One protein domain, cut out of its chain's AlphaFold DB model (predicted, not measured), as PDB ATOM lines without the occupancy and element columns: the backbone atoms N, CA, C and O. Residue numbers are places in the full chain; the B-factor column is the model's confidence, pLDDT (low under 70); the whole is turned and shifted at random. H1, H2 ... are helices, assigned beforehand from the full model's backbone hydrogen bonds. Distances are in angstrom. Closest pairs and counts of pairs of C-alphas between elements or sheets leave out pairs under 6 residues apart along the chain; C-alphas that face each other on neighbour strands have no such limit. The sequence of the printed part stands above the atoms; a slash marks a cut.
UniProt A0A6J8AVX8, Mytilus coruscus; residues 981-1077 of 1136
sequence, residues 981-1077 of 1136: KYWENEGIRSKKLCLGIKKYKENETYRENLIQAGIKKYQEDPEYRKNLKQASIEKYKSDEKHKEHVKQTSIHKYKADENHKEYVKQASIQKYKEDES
ATOM      1  N   LYS A 981     156.673 214.025 307.790       71.38
ATOM      2  CA  LYS A 981     155.425 214.635 307.282       71.38
ATOM      3  C   LYS A 981     155.628 215.827 306.333       71.38
ATOM      4  O   LYS A 981     154.713 216.139 305.582       71.38
ATOM      5  N   TYR A 982     156.775 216.513 306.367       63.62
ATOM      6  CA  TYR A 982     157.086 217.610 305.437       63.62
ATOM      7  C   TYR A 982     157.588 217.115 304.071       63.62
ATOM      8  O   TYR A 982     157.394 217.804 303.074       63.62
ATOM      9  N   TRP A 983     158.203 215.932 304.008       62.34
ATOM     10  CA  TRP A 983     158.646 215.330 302.746       62.34
ATOM     11  C   TRP A 983     157.567 214.452 302.099       62.34
ATOM     12  O   TRP A 983     157.414 214.495 300.885       62.34
ATOM     13  N   GLU A 984     156.793 213.710 302.897       76.62
ATOM     14  CA  GLU A 984     155.737 212.807 302.407       76.62
ATOM     15  C   GLU A 984     154.438 213.515 301.987       76.62
ATOM     16  O   GLU A 984     153.683 212.972 301.187       76.62
ATOM     17  N   ASN A 985     154.127 214.691 302.548       74.62
ATOM     18  CA  ASN A 985     152.859 215.379 302.296       74.62
ATOM     19  C   ASN A 985     153.082 216.741 301.627       74.62
ATOM     20  O   ASN A 985     153.414 217.735 302.276       74.62
ATOM     21  N   GLU A 986     152.842 216.781 300.318       66.81
ATOM     22  CA  GLU A 986     153.006 217.966 299.476       66.81
ATOM     23  C   GLU A 986     152.153 219.159 299.942       66.81
ATOM     24  O   GLU A 986     152.646 220.283 300.003       66.81
ATOM     25  N   GLY A 987     150.914 218.929 300.390       68.38
ATOM     26  CA  GLY A 987     150.047 219.989 300.921       68.38
ATOM     27  C   GLY A 987     150.608 220.660 302.183       68.38
ATOM     28  O   GLY A 987     150.546 221.884 302.321       68.38
ATOM     29  N   ILE A 988     151.207 219.887 303.095       64.62
ATOM     30  CA  ILE A 988     151.914 220.409 304.277       64.62
ATOM     31  C   ILE A 988     153.220 221.100 303.863       64.62
ATOM     32  O   ILE A 988     153.559 222.147 304.426       64.62
ATOM     33  N   ARG A 989     153.935 220.551 302.873       60.06
ATOM     34  CA  ARG A 989     155.176 221.120 302.332       60.06
ATOM     35  C   ARG A 989     154.943 222.512 301.747       60.06
ATOM     36  O   ARG A 989     155.579 223.467 302.189       60.06
ATOM     37  N   SER A 990     153.981 222.645 300.839       58.41
ATOM     38  CA  SER A 990     153.630 223.900 300.169       58.41
ATOM     39  C   SER A 990     153.073 224.942 301.142       58.41
ATOM     40  O   SER A 990     153.479 226.102 301.084       58.41
ATOM     41  N   LYS A 991     152.245 224.542 302.121       67.00
ATOM     42  CA  LYS A 991     151.792 225.453 303.191       67.00
ATOM     43  C   LYS A 991     152.954 225.968 304.050       67.00
ATOM     44  O   LYS A 991     153.003 227.159 304.346       67.00
ATOM     45  N   LYS A 992     153.927 225.118 304.410       62.81
ATOM     46  CA  LYS A 992     155.131 225.556 305.143       62.81
ATOM     47  C   LYS A 992     156.076 226.419 304.304       62.81
ATOM     48  O   LYS A 992     156.655 227.348 304.856       62.81
ATOM     49  N   LEU A 993     156.214 226.151 303.005       61.28
ATOM     50  CA  LEU A 993     156.986 227.000 302.090       61.28
ATOM     51  C   LEU A 993     156.350 228.389 301.961       61.28
ATOM     52  O   LEU A 993     157.045 229.382 302.144       61.28
ATOM     53  N   CYS A 994     155.031 228.463 301.758       59.00
ATOM     54  CA  CYS A 994     154.286 229.723 301.724       59.00
ATOM     55  C   CYS A 994     154.457 230.525 303.028       59.00
ATOM     56  O   CYS A 994     154.839 231.690 302.983       59.00
ATOM     57  N   LEU A 995     154.293 229.890 304.197       59.84
ATOM     58  CA  LEU A 995     154.532 230.538 305.496       59.84
ATOM     59  C   LEU A 995     155.995 230.975 305.695       59.84
ATOM     60  O   LEU A 995     156.242 232.017 306.297       59.84
ATOM     61  N   GLY A 996     156.965 230.211 305.185       51.50
ATOM     62  CA  GLY A 996     158.385 230.573 305.219       51.50
ATOM     63  C   GLY A 996     158.710 231.787 304.346       51.50
ATOM     64  O   GLY A 996     159.419 232.682 304.797       51.50
ATOM     65  N   ILE A 997     158.142 231.846 303.137       60.50
ATOM     66  CA  ILE A 997     158.246 232.988 302.215       60.50
ATOM     67  C   ILE A 997     157.555 234.215 302.815       60.50
ATOM     68  O   ILE A 997     158.152 235.286 302.843       60.50
ATOM     69  N   LYS A 998     156.343 234.053 303.361       64.56
ATOM     70  CA  LYS A 998     155.600 235.115 304.052       64.56
ATOM     71  C   LYS A 998     156.425 235.696 305.206       64.56
ATOM     72  O   LYS A 998     156.699 236.891 305.214       64.56
ATOM     73  N   LYS A 999     156.955 234.848 306.096       62.91
ATOM     74  CA  LYS A 999     157.821 235.291 307.201       62.91
ATOM     75  C   LYS A 999     159.123 235.954 306.719       62.91
ATOM     76  O   LYS A 999     159.598 236.873 307.373       62.91
ATOM     77  N   TYR A1000     159.697 235.513 305.598       51.62
ATOM     78  CA  TYR A1000     160.890 236.133 305.002       51.62
ATOM     79  C   TYR A1000     160.595 237.493 304.342       51.62
ATOM     80  O   TYR A1000     161.448 238.373 304.390       51.62
ATOM     81  N   LYS A1001     159.401 237.690 303.758       56.84
ATOM     82  CA  LYS A1001     158.934 239.011 303.305       56.84
ATOM     83  C   LYS A1001     158.723 239.950 304.505       56.84
ATOM     84  O   LYS A1001     159.275 241.042 304.520       56.84
ATOM     85  N   GLU A1002     157.950 239.509 305.500       69.06
ATOM     86  CA  GLU A1002     157.357 240.375 306.535       69.06
ATOM     87  C   GLU A1002     158.232 240.631 307.768       69.06
ATOM     88  O   GLU A1002     158.146 241.700 308.362       69.06
ATOM     89  N   ASN A1003     159.048 239.666 308.201       73.25
ATOM     90  CA  ASN A1003     159.800 239.785 309.450       73.25
ATOM     91  C   ASN A1003     161.277 240.081 309.163       73.25
ATOM     92  O   ASN A1003     162.058 239.179 308.857       73.25
ATOM     93  N   GLU A1004     161.639 241.358 309.277       69.44
ATOM     94  CA  GLU A1004     162.976 241.897 309.009       69.44
ATOM     95  C   GLU A1004     164.071 241.169 309.795       69.44
ATOM     96  O   GLU A1004     164.947 240.555 309.193       69.44
ATOM     97  N   THR A1005     163.944 241.092 311.120       63.41
ATOM     98  CA  THR A1005     164.909 240.413 311.995       63.41
ATOM     99  C   THR A1005     165.098 238.936 311.624       63.41
ATOM    100  O   THR A1005     166.208 238.413 311.685       63.41
ATOM    101  N   TYR A1006     164.044 238.226 311.208       64.75
ATOM    102  CA  TYR A1006     164.141 236.845 310.717       64.75
ATOM    103  C   TYR A1006     164.806 236.762 309.337       64.75
ATOM    104  O   TYR A1006     165.605 235.854 309.110       64.75
ATOM    105  N   ARG A1007     164.501 237.697 308.430       74.50
ATOM    106  CA  ARG A1007     165.122 237.806 307.103       74.50
ATOM    107  C   ARG A1007     166.623 238.053 307.230       74.50
ATOM    108  O   ARG A1007     167.408 237.326 306.631       74.50
ATOM    109  N   GLU A1008     167.018 239.015 308.055       65.31
ATOM    110  CA  GLU A1008     168.411 239.364 308.333       65.31
ATOM    111  C   GLU A1008     169.161 238.217 309.004       65.31
ATOM    112  O   GLU A1008     170.202 237.810 308.499       65.31
ATOM    113  N   ASN A1009     168.611 237.613 310.064       71.12
ATOM    114  CA  ASN A1009     169.234 236.444 310.693       71.12
ATOM    115  C   ASN A1009     169.381 235.263 309.716       71.12
ATOM    116  O   ASN A1009     170.381 234.548 309.773       71.12
ATOM    117  N   LEU A1010     168.433 235.059 308.790       66.44
ATOM    118  CA  LEU A1010     168.544 234.016 307.765       66.44
ATOM    119  C   LEU A1010     169.601 234.356 306.698       66.44
ATOM    120  O   LEU A1010     170.334 233.464 306.271       66.44
ATOM    121  N   ILE A1011     169.716 235.627 306.299       68.69
ATOM    122  CA  ILE A1011     170.763 236.112 305.387       68.69
ATOM    123  C   ILE A1011     172.142 235.983 306.043       68.69
ATOM    124  O   ILE A1011     173.037 235.406 305.436       68.69
ATOM    125  N   GLN A1012     172.309 236.435 307.287       70.06
ATOM    126  CA  GLN A1012     173.575 236.349 308.020       70.06
ATOM    127  C   GLN A1012     173.980 234.895 308.286       70.06
ATOM    128  O   GLN A1012     175.129 234.529 308.049       70.06
ATOM    129  N   ALA A1013     173.039 234.021 308.662       67.81
ATOM    130  CA  ALA A1013     173.294 232.581 308.742       67.81
ATOM    131  C   ALA A1013     173.679 231.980 307.374       67.81
ATOM    132  O   ALA A1013     174.527 231.092 307.311       67.81
ATOM    133  N   GLY A1014     173.097 232.473 306.274       66.06
ATOM    134  CA  GLY A1014     173.450 232.084 304.906       66.06
ATOM    135  C   GLY A1014     174.848 232.543 304.476       66.06
ATOM    136  O   GLY A1014     175.590 231.750 303.899       66.06
ATOM    137  N   ILE A1015     175.234 233.784 304.795       69.38
ATOM    138  CA  ILE A1015     176.571 234.350 304.546       69.38
ATOM    139  C   ILE A1015     177.617 233.589 305.358       69.38
ATOM    140  O   ILE A1015     178.570 233.064 304.781       69.38
ATOM    141  N   LYS A1016     177.389 233.454 306.670       79.19
ATOM    142  CA  LYS A1016     178.246 232.693 307.581       79.19
ATOM    143  C   LYS A1016     178.435 231.263 307.077       79.19
ATOM    144  O   LYS A1016     179.564 230.819 306.891       79.19
ATOM    145  N   LYS A1017     177.347 230.573 306.712       73.19
ATOM    146  CA  LYS A1017     177.439 229.233 306.124       73.19
ATOM    147  C   LYS A1017     178.188 229.223 304.784       73.19
ATOM    148  O   LYS A1017     178.961 228.308 304.533       73.19
ATOM    149  N   TYR A1018     178.007 230.216 303.915       62.62
ATOM    150  CA  TYR A1018     178.743 230.300 302.648       62.62
ATOM    151  C   TYR A1018     180.251 230.541 302.842       62.62
ATOM    152  O   TYR A1018     181.042 230.146 301.983       62.62
ATOM    153  N   GLN A1019     180.666 231.150 303.955       70.94
ATOM    154  CA  GLN A1019     182.069 231.300 304.353       70.94
ATOM    155  C   GLN A1019     182.618 230.006 304.986       70.94
ATOM    156  O   GLN A1019     183.650 229.499 304.541       70.94
ATOM    157  N   GLU A1020     181.904 229.437 305.958       83.06
ATOM    158  CA  GLU A1020     182.363 228.315 306.791       83.06
ATOM    159  C   GLU A1020     182.232 226.927 306.135       83.06
ATOM    160  O   GLU A1020     183.067 226.066 306.394       83.06
ATOM    161  N   ASP A1021     181.228 226.691 305.281       84.44
ATOM    162  CA  ASP A1021     180.925 225.382 304.672       84.44
ATOM    163  C   ASP A1021     181.364 225.346 303.185       84.44
ATOM    164  O   ASP A1021     180.691 225.920 302.313       84.44
ATOM    165  N   PRO A1022     182.488 224.674 302.844       80.12
ATOM    166  CA  PRO A1022     182.991 224.617 301.473       80.12
ATOM    167  C   PRO A1022     182.092 223.816 300.524       80.12
ATOM    168  O   PRO A1022     182.078 224.095 299.322       80.12
ATOM    169  N   GLU A1023     181.348 222.832 301.036       84.25
ATOM    170  CA  GLU A1023     180.483 221.971 300.230       84.25
ATOM    171  C   GLU A1023     179.192 222.707 299.860       84.25
ATOM    172  O   GLU A1023     178.825 222.769 298.685       84.25
ATOM    173  N   TYR A1024     178.563 223.382 300.825       71.31
ATOM    174  CA  TYR A1024     177.450 224.297 300.570       71.31
ATOM    175  C   TYR A1024     177.843 225.407 299.589       71.31
ATOM    176  O   TYR A1024     177.116 225.654 298.624       71.31
ATOM    177  N   ARG A1025     179.024 226.021 299.762       81.50
ATOM    178  CA  ARG A1025     179.568 227.017 298.822       81.50
ATOM    179  C   ARG A1025     179.733 226.457 297.404       81.50
ATOM    180  O   ARG A1025     179.386 227.141 296.440       81.50
ATOM    181  N   LYS A1026     180.243 225.230 297.255       81.69
ATOM    182  CA  LYS A1026     180.389 224.550 295.954       81.69
ATOM    183  C   LYS A1026     179.027 224.280 295.308       81.69
ATOM    184  O   LYS A1026     178.817 224.644 294.152       81.69
ATOM    185  N   ASN A1027     178.096 223.706 296.065       79.62
ATOM    186  CA  ASN A1027     176.776 223.316 295.574       79.62
ATOM    187  C   ASN A1027     175.922 224.541 295.193       79.62
ATOM    188  O   ASN A1027     175.252 224.525 294.162       79.62
ATOM    189  N   LEU A1028     176.011 225.644 295.949       70.31
ATOM    190  CA  LEU A1028     175.320 226.898 295.622       70.31
ATOM    191  C   LEU A1028     175.869 227.549 294.339       70.31
ATOM    192  O   LEU A1028     175.092 228.031 293.514       70.31
ATOM    193  N   LYS A1029     177.195 227.521 294.126       76.94
ATOM    194  CA  LYS A1029     177.810 227.976 292.863       76.94
ATOM    195  C   LYS A1029     177.343 227.135 291.673       76.94
ATOM    196  O   LYS A1029     176.979 227.705 290.647       76.94
ATOM    197  N   GLN A1030     177.307 225.809 291.816       79.56
ATOM    198  CA  GLN A1030     176.855 224.901 290.759       79.56
ATOM    199  C   GLN A1030     175.389 225.161 290.372       79.56
ATOM    200  O   GLN A1030     175.100 225.377 289.196       79.56
ATOM    201  N   ALA A1031     174.489 225.257 291.356       71.88
ATOM    202  CA  ALA A1031     173.077 225.565 291.121       71.88
ATOM    203  C   ALA A1031     172.865 226.937 290.447       71.88
ATOM    204  O   ALA A1031     171.967 227.091 289.621       71.88
ATOM    205  N   SER A1032     173.709 227.932 290.751       64.94
ATOM    206  CA  SER A1032     173.684 229.243 290.084       64.94
ATOM    207  C   SER A1032     174.101 229.157 288.605       64.94
ATOM    208  O   SER A1032     173.447 229.737 287.739       64.94
ATOM    209  N   ILE A1033     175.136 228.366 288.289       75.88
ATOM    210  CA  ILE A1033     175.582 228.114 286.906       75.88
ATOM    211  C   ILE A1033     174.505 227.369 286.108       75.88
ATOM    212  O   ILE A1033     174.265 227.690 284.944       75.88
ATOM    213  N   GLU A1034     173.848 226.382 286.716       78.31
ATOM    214  CA  GLU A1034     172.748 225.640 286.095       78.31
ATOM    215  C   GLU A1034     171.540 226.544 285.846       78.31
ATOM    216  O   GLU A1034     171.049 226.596 284.717       78.31
ATOM    217  N   LYS A1035     171.136 227.355 286.834       69.75
ATOM    218  CA  LYS A1035     170.040 228.315 286.663       69.75
ATOM    219  C   LYS A1035     170.337 229.343 285.565       69.75
ATOM    220  O   LYS A1035     169.463 229.618 284.750       69.75
ATOM    221  N   TYR A1036     171.560 229.871 285.488       62.91
ATOM    222  CA  TYR A1036     171.966 230.793 284.417       62.91
ATOM    223  C   TYR A1036     171.952 230.139 283.020       62.91
ATOM    224  O   TYR A1036     171.793 230.833 282.018       62.91
ATOM    225  N   LYS A1037     172.077 228.806 282.927       75.38
ATOM    226  CA  LYS A1037     171.923 228.060 281.665       75.38
ATOM    227  C   LYS A1037     170.462 227.774 281.298       75.38
ATOM    228  O   LYS A1037     170.176 227.681 280.110       75.38
ATOM    229  N   SER A1038     169.566 227.602 282.276       72.44
ATOM    230  CA  SER A1038     168.189 227.125 282.046       72.44
ATOM    231  C   SER A1038     167.093 228.197 282.102       72.44
ATOM    232  O   SER A1038     166.015 227.985 281.557       72.44
ATOM    233  N   ASP A1039     167.317 229.312 282.799       79.38
ATOM    234  CA  ASP A1039     166.318 230.362 283.053       79.38
ATOM    235  C   ASP A1039     166.706 231.652 282.311       79.38
ATOM    236  O   ASP A1039     167.527 232.436 282.790       79.38
ATOM    237  N   GLU A1040     166.112 231.884 281.134       77.00
ATOM    238  CA  GLU A1040     166.402 233.072 280.313       77.00
ATOM    239  C   GLU A1040     166.026 234.396 281.004       77.00
ATOM    240  O   GLU A1040     166.702 235.401 280.788       77.00
ATOM    241  N   LYS A1041     165.009 234.419 281.884       73.00
ATOM    242  CA  LYS A1041     164.670 235.638 282.644       73.00
ATOM    243  C   LYS A1041     165.764 235.959 283.659       73.00
ATOM    244  O   LYS A1041     166.175 237.111 283.781       73.00
ATOM    245  N   HIS A1042     166.267 234.946 284.365       68.31
ATOM    246  CA  HIS A1042     167.389 235.109 285.287       68.31
ATOM    247  C   HIS A1042     168.692 235.459 284.557       68.31
ATOM    248  O   HIS A1042     169.409 236.357 284.994       68.31
ATOM    249  N   LYS A1043     168.971 234.802 283.428       73.25
ATOM    250  CA  LYS A1043     170.133 235.059 282.570       73.25
ATOM    251  C   LYS A1043     170.143 236.491 282.037       73.25
ATOM    252  O   LYS A1043     171.168 237.158 282.148       73.25
ATOM    253  N   GLU A1044     169.020 236.995 281.525       74.06
ATOM    254  CA  GLU A1044     168.925 238.384 281.063       74.06
ATOM    255  C   GLU A1044     169.045 239.383 282.222       74.06
ATOM    256  O   GLU A1044     169.824 240.327 282.128       74.06
ATOM    257  N   HIS A1045     168.379 239.139 283.357       73.12
ATOM    258  CA  HIS A1045     168.545 239.971 284.553       73.12
ATOM    259  C   HIS A1045     170.017 240.054 284.996       73.12
ATOM    260  O   HIS A1045     170.525 241.147 285.228       73.12
ATOM    261  N   VAL A1046     170.741 238.928 285.024       69.81
ATOM    262  CA  VAL A1046     172.173 238.894 285.367       69.81
ATOM    263  C   VAL A1046     173.034 239.636 284.335       69.81
ATOM    264  O   VAL A1046     173.949 240.354 284.746       69.81
ATOM    265  N   LYS A1047     172.737 239.558 283.026       76.31
ATOM    266  CA  LYS A1047     173.408 240.402 282.014       76.31
ATOM    267  C   LYS A1047     173.193 241.887 282.305       76.31
ATOM    268  O   LYS A1047     174.167 242.627 282.391       76.31
ATOM    269  N   GLN A1048     171.943 242.316 282.486       72.56
ATOM    270  CA  GLN A1048     171.601 243.721 282.729       72.56
ATOM    271  C   GLN A1048     172.255 244.245 284.016       72.56
ATOM    272  O   GLN A1048     172.858 245.318 284.005       72.56
ATOM    273  N   THR A1049     172.248 243.461 285.099       72.75
ATOM    274  CA  THR A1049     172.961 243.793 286.342       72.75
ATOM    275  C   THR A1049     174.475 243.877 286.130       72.75
ATOM    276  O   THR A1049     175.102 244.799 286.647       72.75
ATOM    277  N   SER A1050     175.078 242.982 285.338       69.94
ATOM    278  CA  SER A1050     176.512 243.036 285.017       69.94
ATOM    279  C   SER A1050     176.876 244.256 284.164       69.94
ATOM    280  O   SER A1050     177.906 244.881 284.407       69.94
ATOM    281  N   ILE A1051     176.031 244.629 283.195       74.88
ATOM    282  CA  ILE A1051     176.199 245.833 282.365       74.88
ATOM    283  C   ILE A1051     176.072 247.091 283.230       74.88
ATOM    284  O   ILE A1051     176.887 248.002 283.109       74.88
ATOM    285  N   HIS A1052     175.078 247.142 284.123       72.12
ATOM    286  CA  HIS A1052     174.898 248.262 285.042       72.12
ATOM    287  C   HIS A1052     176.085 248.383 286.007       72.12
ATOM    288  O   HIS A1052     176.639 249.470 286.153       72.12
ATOM    289  N   LYS A1053     176.558 247.269 286.586       73.06
ATOM    290  CA  LYS A1053     177.727 247.282 287.473       73.06
ATOM    291  C   LYS A1053     178.997 247.739 286.745       73.06
ATOM    292  O   LYS A1053     179.700 248.596 287.259       73.06
ATOM    293  N   TYR A1054     179.255 247.258 285.527       68.38
ATOM    294  CA  TYR A1054     180.394 247.712 284.710       68.38
ATOM    295  C   TYR A1054     180.305 249.198 284.292       68.38
ATOM    296  O   TYR A1054     181.320 249.807 283.961       68.38
ATOM    297  N   LYS A1055     179.107 249.802 284.315       71.56
ATOM    298  CA  LYS A1055     178.901 251.241 284.069       71.56
ATOM    299  C   LYS A1055     179.007 252.117 285.324       71.56
ATOM    300  O   LYS A1055     179.305 253.295 285.170       71.56
ATOM    301  N   ALA A1056     178.724 251.580 286.513       69.88
ATOM    302  CA  ALA A1056     178.568 252.358 287.750       69.88
ATOM    303  C   ALA A1056     179.680 252.144 288.799       69.88
ATOM    304  O   ALA A1056     179.868 252.990 289.666       69.88
ATOM    305  N   ASP A1057     180.405 251.024 288.743       80.50
ATOM    306  CA  ASP A1057     181.471 250.655 289.682       80.50
ATOM    307  C   ASP A1057     182.816 250.662 288.933       80.50
ATOM    308  O   ASP A1057     183.155 249.699 288.240       80.50
ATOM    309  N   GLU A1058     183.570 251.766 289.033       76.56
ATOM    310  CA  GLU A1058     184.863 251.922 288.342       76.56
ATOM    311  C   GLU A1058     185.890 250.861 288.773       76.56
ATOM    312  O   GLU A1058     186.632 250.365 287.926       76.56
ATOM    313  N   ASN A1059     185.882 250.425 290.039       75.25
ATOM    314  CA  ASN A1059     186.779 249.373 290.532       75.25
ATOM    315  C   ASN A1059     186.461 248.025 289.863       75.25
ATOM    316  O   ASN A1059     187.353 247.304 289.415       75.25
ATOM    317  N   HIS A1060     185.175 247.679 289.745       75.12
ATOM    318  CA  HIS A1060     184.745 246.477 289.032       75.12
ATOM    319  C   HIS A1060     185.001 246.570 287.523       75.12
ATOM    320  O   HIS A1060     185.411 245.589 286.904       75.12
ATOM    321  N   LYS A1061     184.792 247.747 286.930       75.62
ATOM    322  CA  LYS A1061     185.071 248.047 285.522       75.62
ATOM    323  C   LYS A1061     186.560 247.911 285.202       75.62
ATOM    324  O   LYS A1061     186.906 247.303 284.191       75.62
ATOM    325  N   GLU A1062     187.447 248.399 286.067       78.62
ATOM    326  CA  GLU A1062     188.892 248.201 285.942       78.62
ATOM    327  C   GLU A1062     189.293 246.734 286.132       78.62
ATOM    328  O   GLU A1062     189.981 246.185 285.273       78.62
ATOM    329  N   TYR A1063     188.777 246.051 287.158       81.19
ATOM    330  CA  TYR A1063     188.977 244.607 287.330       81.19
ATOM    331  C   TYR A1063     188.572 243.809 286.074       81.19
ATOM    332  O   TYR A1063     189.322 242.948 285.615       81.19
ATOM    333  N   VAL A1064     187.415 244.113 285.472       75.44
ATOM    334  CA  VAL A1064     186.938 243.443 284.249       75.44
ATOM    335  C   VAL A1064     187.810 243.785 283.032       75.44
ATOM    336  O   VAL A1064     188.088 242.890 282.235       75.44
ATOM    337  N   LYS A1065     188.309 245.026 282.899       78.88
ATOM    338  CA  LYS A1065     189.305 245.377 281.866       78.88
ATOM    339  C   LYS A1065     190.581 244.549 282.028       78.88
ATOM    340  O   LYS A1065     191.013 243.928 281.060       78.88
ATOM    341  N   GLN A1066     191.156 244.500 283.231       80.25
ATOM    342  CA  GLN A1066     192.392 243.754 283.499       80.25
ATOM    343  C   GLN A1066     192.199 242.248 283.264       80.25
ATOM    344  O   GLN A1066     193.015 241.625 282.587       80.25
ATOM    345  N   ALA A1067     191.080 241.672 283.715       77.44
ATOM    346  CA  ALA A1067     190.736 240.274 283.457       77.44
ATOM    347  C   ALA A1067     190.539 239.975 281.957       77.44
ATOM    348  O   ALA A1067     190.963 238.924 281.484       77.44
ATOM    349  N   SER A1068     189.948 240.900 281.191       76.25
ATOM    350  CA  SER A1068     189.800 240.780 279.732       76.25
ATOM    351  C   SER A1068     191.152 240.851 279.009       76.25
ATOM    352  O   SER A1068     191.456 240.001 278.173       76.25
ATOM    353  N   ILE A1069     192.014 241.800 279.394       78.75
ATOM    354  CA  ILE A1069     193.386 241.935 278.879       78.75
ATOM    355  C   ILE A1069     194.206 240.677 279.184       78.75
ATOM    356  O   ILE A1069     194.922 240.188 278.312       78.75
ATOM    357  N   GLN A1070     194.102 240.136 280.400       78.69
ATOM    358  CA  GLN A1070     194.813 238.921 280.782       78.69
ATOM    359  C   GLN A1070     194.288 237.706 280.010       78.69
ATOM    360  O   GLN A1070     195.078 236.972 279.420       78.69
ATOM    361  N   LYS A1071     192.963 237.566 279.873       78.50
ATOM    362  CA  LYS A1071     192.367 236.509 279.052       78.50
ATOM    363  C   LYS A1071     192.801 236.601 277.583       78.50
ATOM    364  O   LYS A1071     193.108 235.577 276.987       78.50
ATOM    365  N   TYR A1072     192.903 237.796 277.001       72.81
ATOM    366  CA  TYR A1072     193.402 237.980 275.629       72.81
ATOM    367  C   TYR A1072     194.902 237.643 275.467       72.81
ATOM    368  O   TYR A1072     195.361 237.391 274.352       72.81
ATOM    369  N   LYS A1073     195.685 237.609 276.556       77.12
ATOM    370  CA  LYS A1073     197.075 237.114 276.542       77.12
ATOM    371  C   LYS A1073     197.157 235.589 276.670       77.12
ATOM    372  O   LYS A1073     198.015 234.998 276.024       77.12
ATOM    373  N   GLU A1074     196.304 234.988 277.500       79.56
ATOM    374  CA  GLU A1074     196.395 233.580 277.929       79.56
ATOM    375  C   GLU A1074     195.529 232.602 277.106       79.56
ATOM    376  O   GLU A1074     195.907 231.447 276.933       79.56
ATOM    377  N   ASP A1075     194.380 233.044 276.586       80.19
ATOM    378  CA  ASP A1075     193.417 232.223 275.836       80.19
ATOM    379  C   ASP A1075     193.527 232.514 274.327       80.19
ATOM    380  O   ASP A1075     192.869 233.413 273.795       80.19
ATOM    381  N   GLU A1076     194.366 231.742 273.621       79.31
ATOM    382  CA  GLU A1076     194.538 231.855 272.159       79.31
ATOM    383  C   GLU A1076     193.220 231.663 271.384       79.31
ATOM    384  O   GLU A1076     193.027 232.306 270.356       79.31
ATOM    385  N   SER A1077     192.275 230.856 271.885       73.44
ATOM    386  CA  SER A1077     190.978 230.644 271.220       73.44
ATOM    387  C   SER A1077     190.108 231.903 271.284       73.44
ATOM    388  O   SER A1077     189.558 232.357 270.278       73.44
TER     389      SER A1077
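AT A GLANCE: This is residues 981 to 1077 of the 1136 residues of a protein of Mytilus coruscus (UniProt A0A6J8AVX8). An open zigzag of five equal helices, H2 to H6, joined end to end at sharp corners, with the short H1 at the first end. The printed part has 97 residues, with six named helices, H1 to H6, and no named strand: all helix. It is only just extended, close to loose, with a radius of gyration of the C-alphas of 19.1 A and spans of 56 by 30 by 30 A.

IN THESE COORDINATES: H1 is residues 981 to 984, 5.2 A, from C-alpha 981 at (155.425, 214.635, 307.282). H2 is 986 to 1002, 23.9 A; H3 1004 to 1020, 23.8 A; H4 1022 to 1038, 24.6 A; H5 1040 to 1056, 24.0 A; H6 1058 to 1074, 24.0 A, ending at C-alpha 1074 at (196.395, 233.580, 277.929).

HOW THE PARTS SIT: H1 and H2 touch only at the corner, closest C-alphas Tyr 982 and Arg 989, 5.1 A. H2 and H3 touch only at the corner, closest C-alphas Tyr 1000 and Arg 1007, 5.0 A, about perpendicular at 76 degrees. H4 and H5 touch only at the corner, closest C-alphas Tyr 1036 and Lys 1043, 5.0 A, about perpendicular at 74 degrees. H3 and H4, and H5 and H6, touch only at the corner, closest C-alphas Tyr 1018 and Arg 1025, 5.1 A, and Tyr 1054 and Lys 1061, 4.8 A; both are only just about perpendicular, at 72 degrees. H2 and H4 are apart, for instance. In H2 to H6 every O i to N i+4 pair is within hydrogen-bond range; H1 is too short for one.

THE WHOLE: The farthest C-alphas, Lys 981 and Lys 1073, are 56.4 A apart. The printed part has no cut, and its five links are tight. Mean pLDDT of the printed part is 71.7, of H2 61.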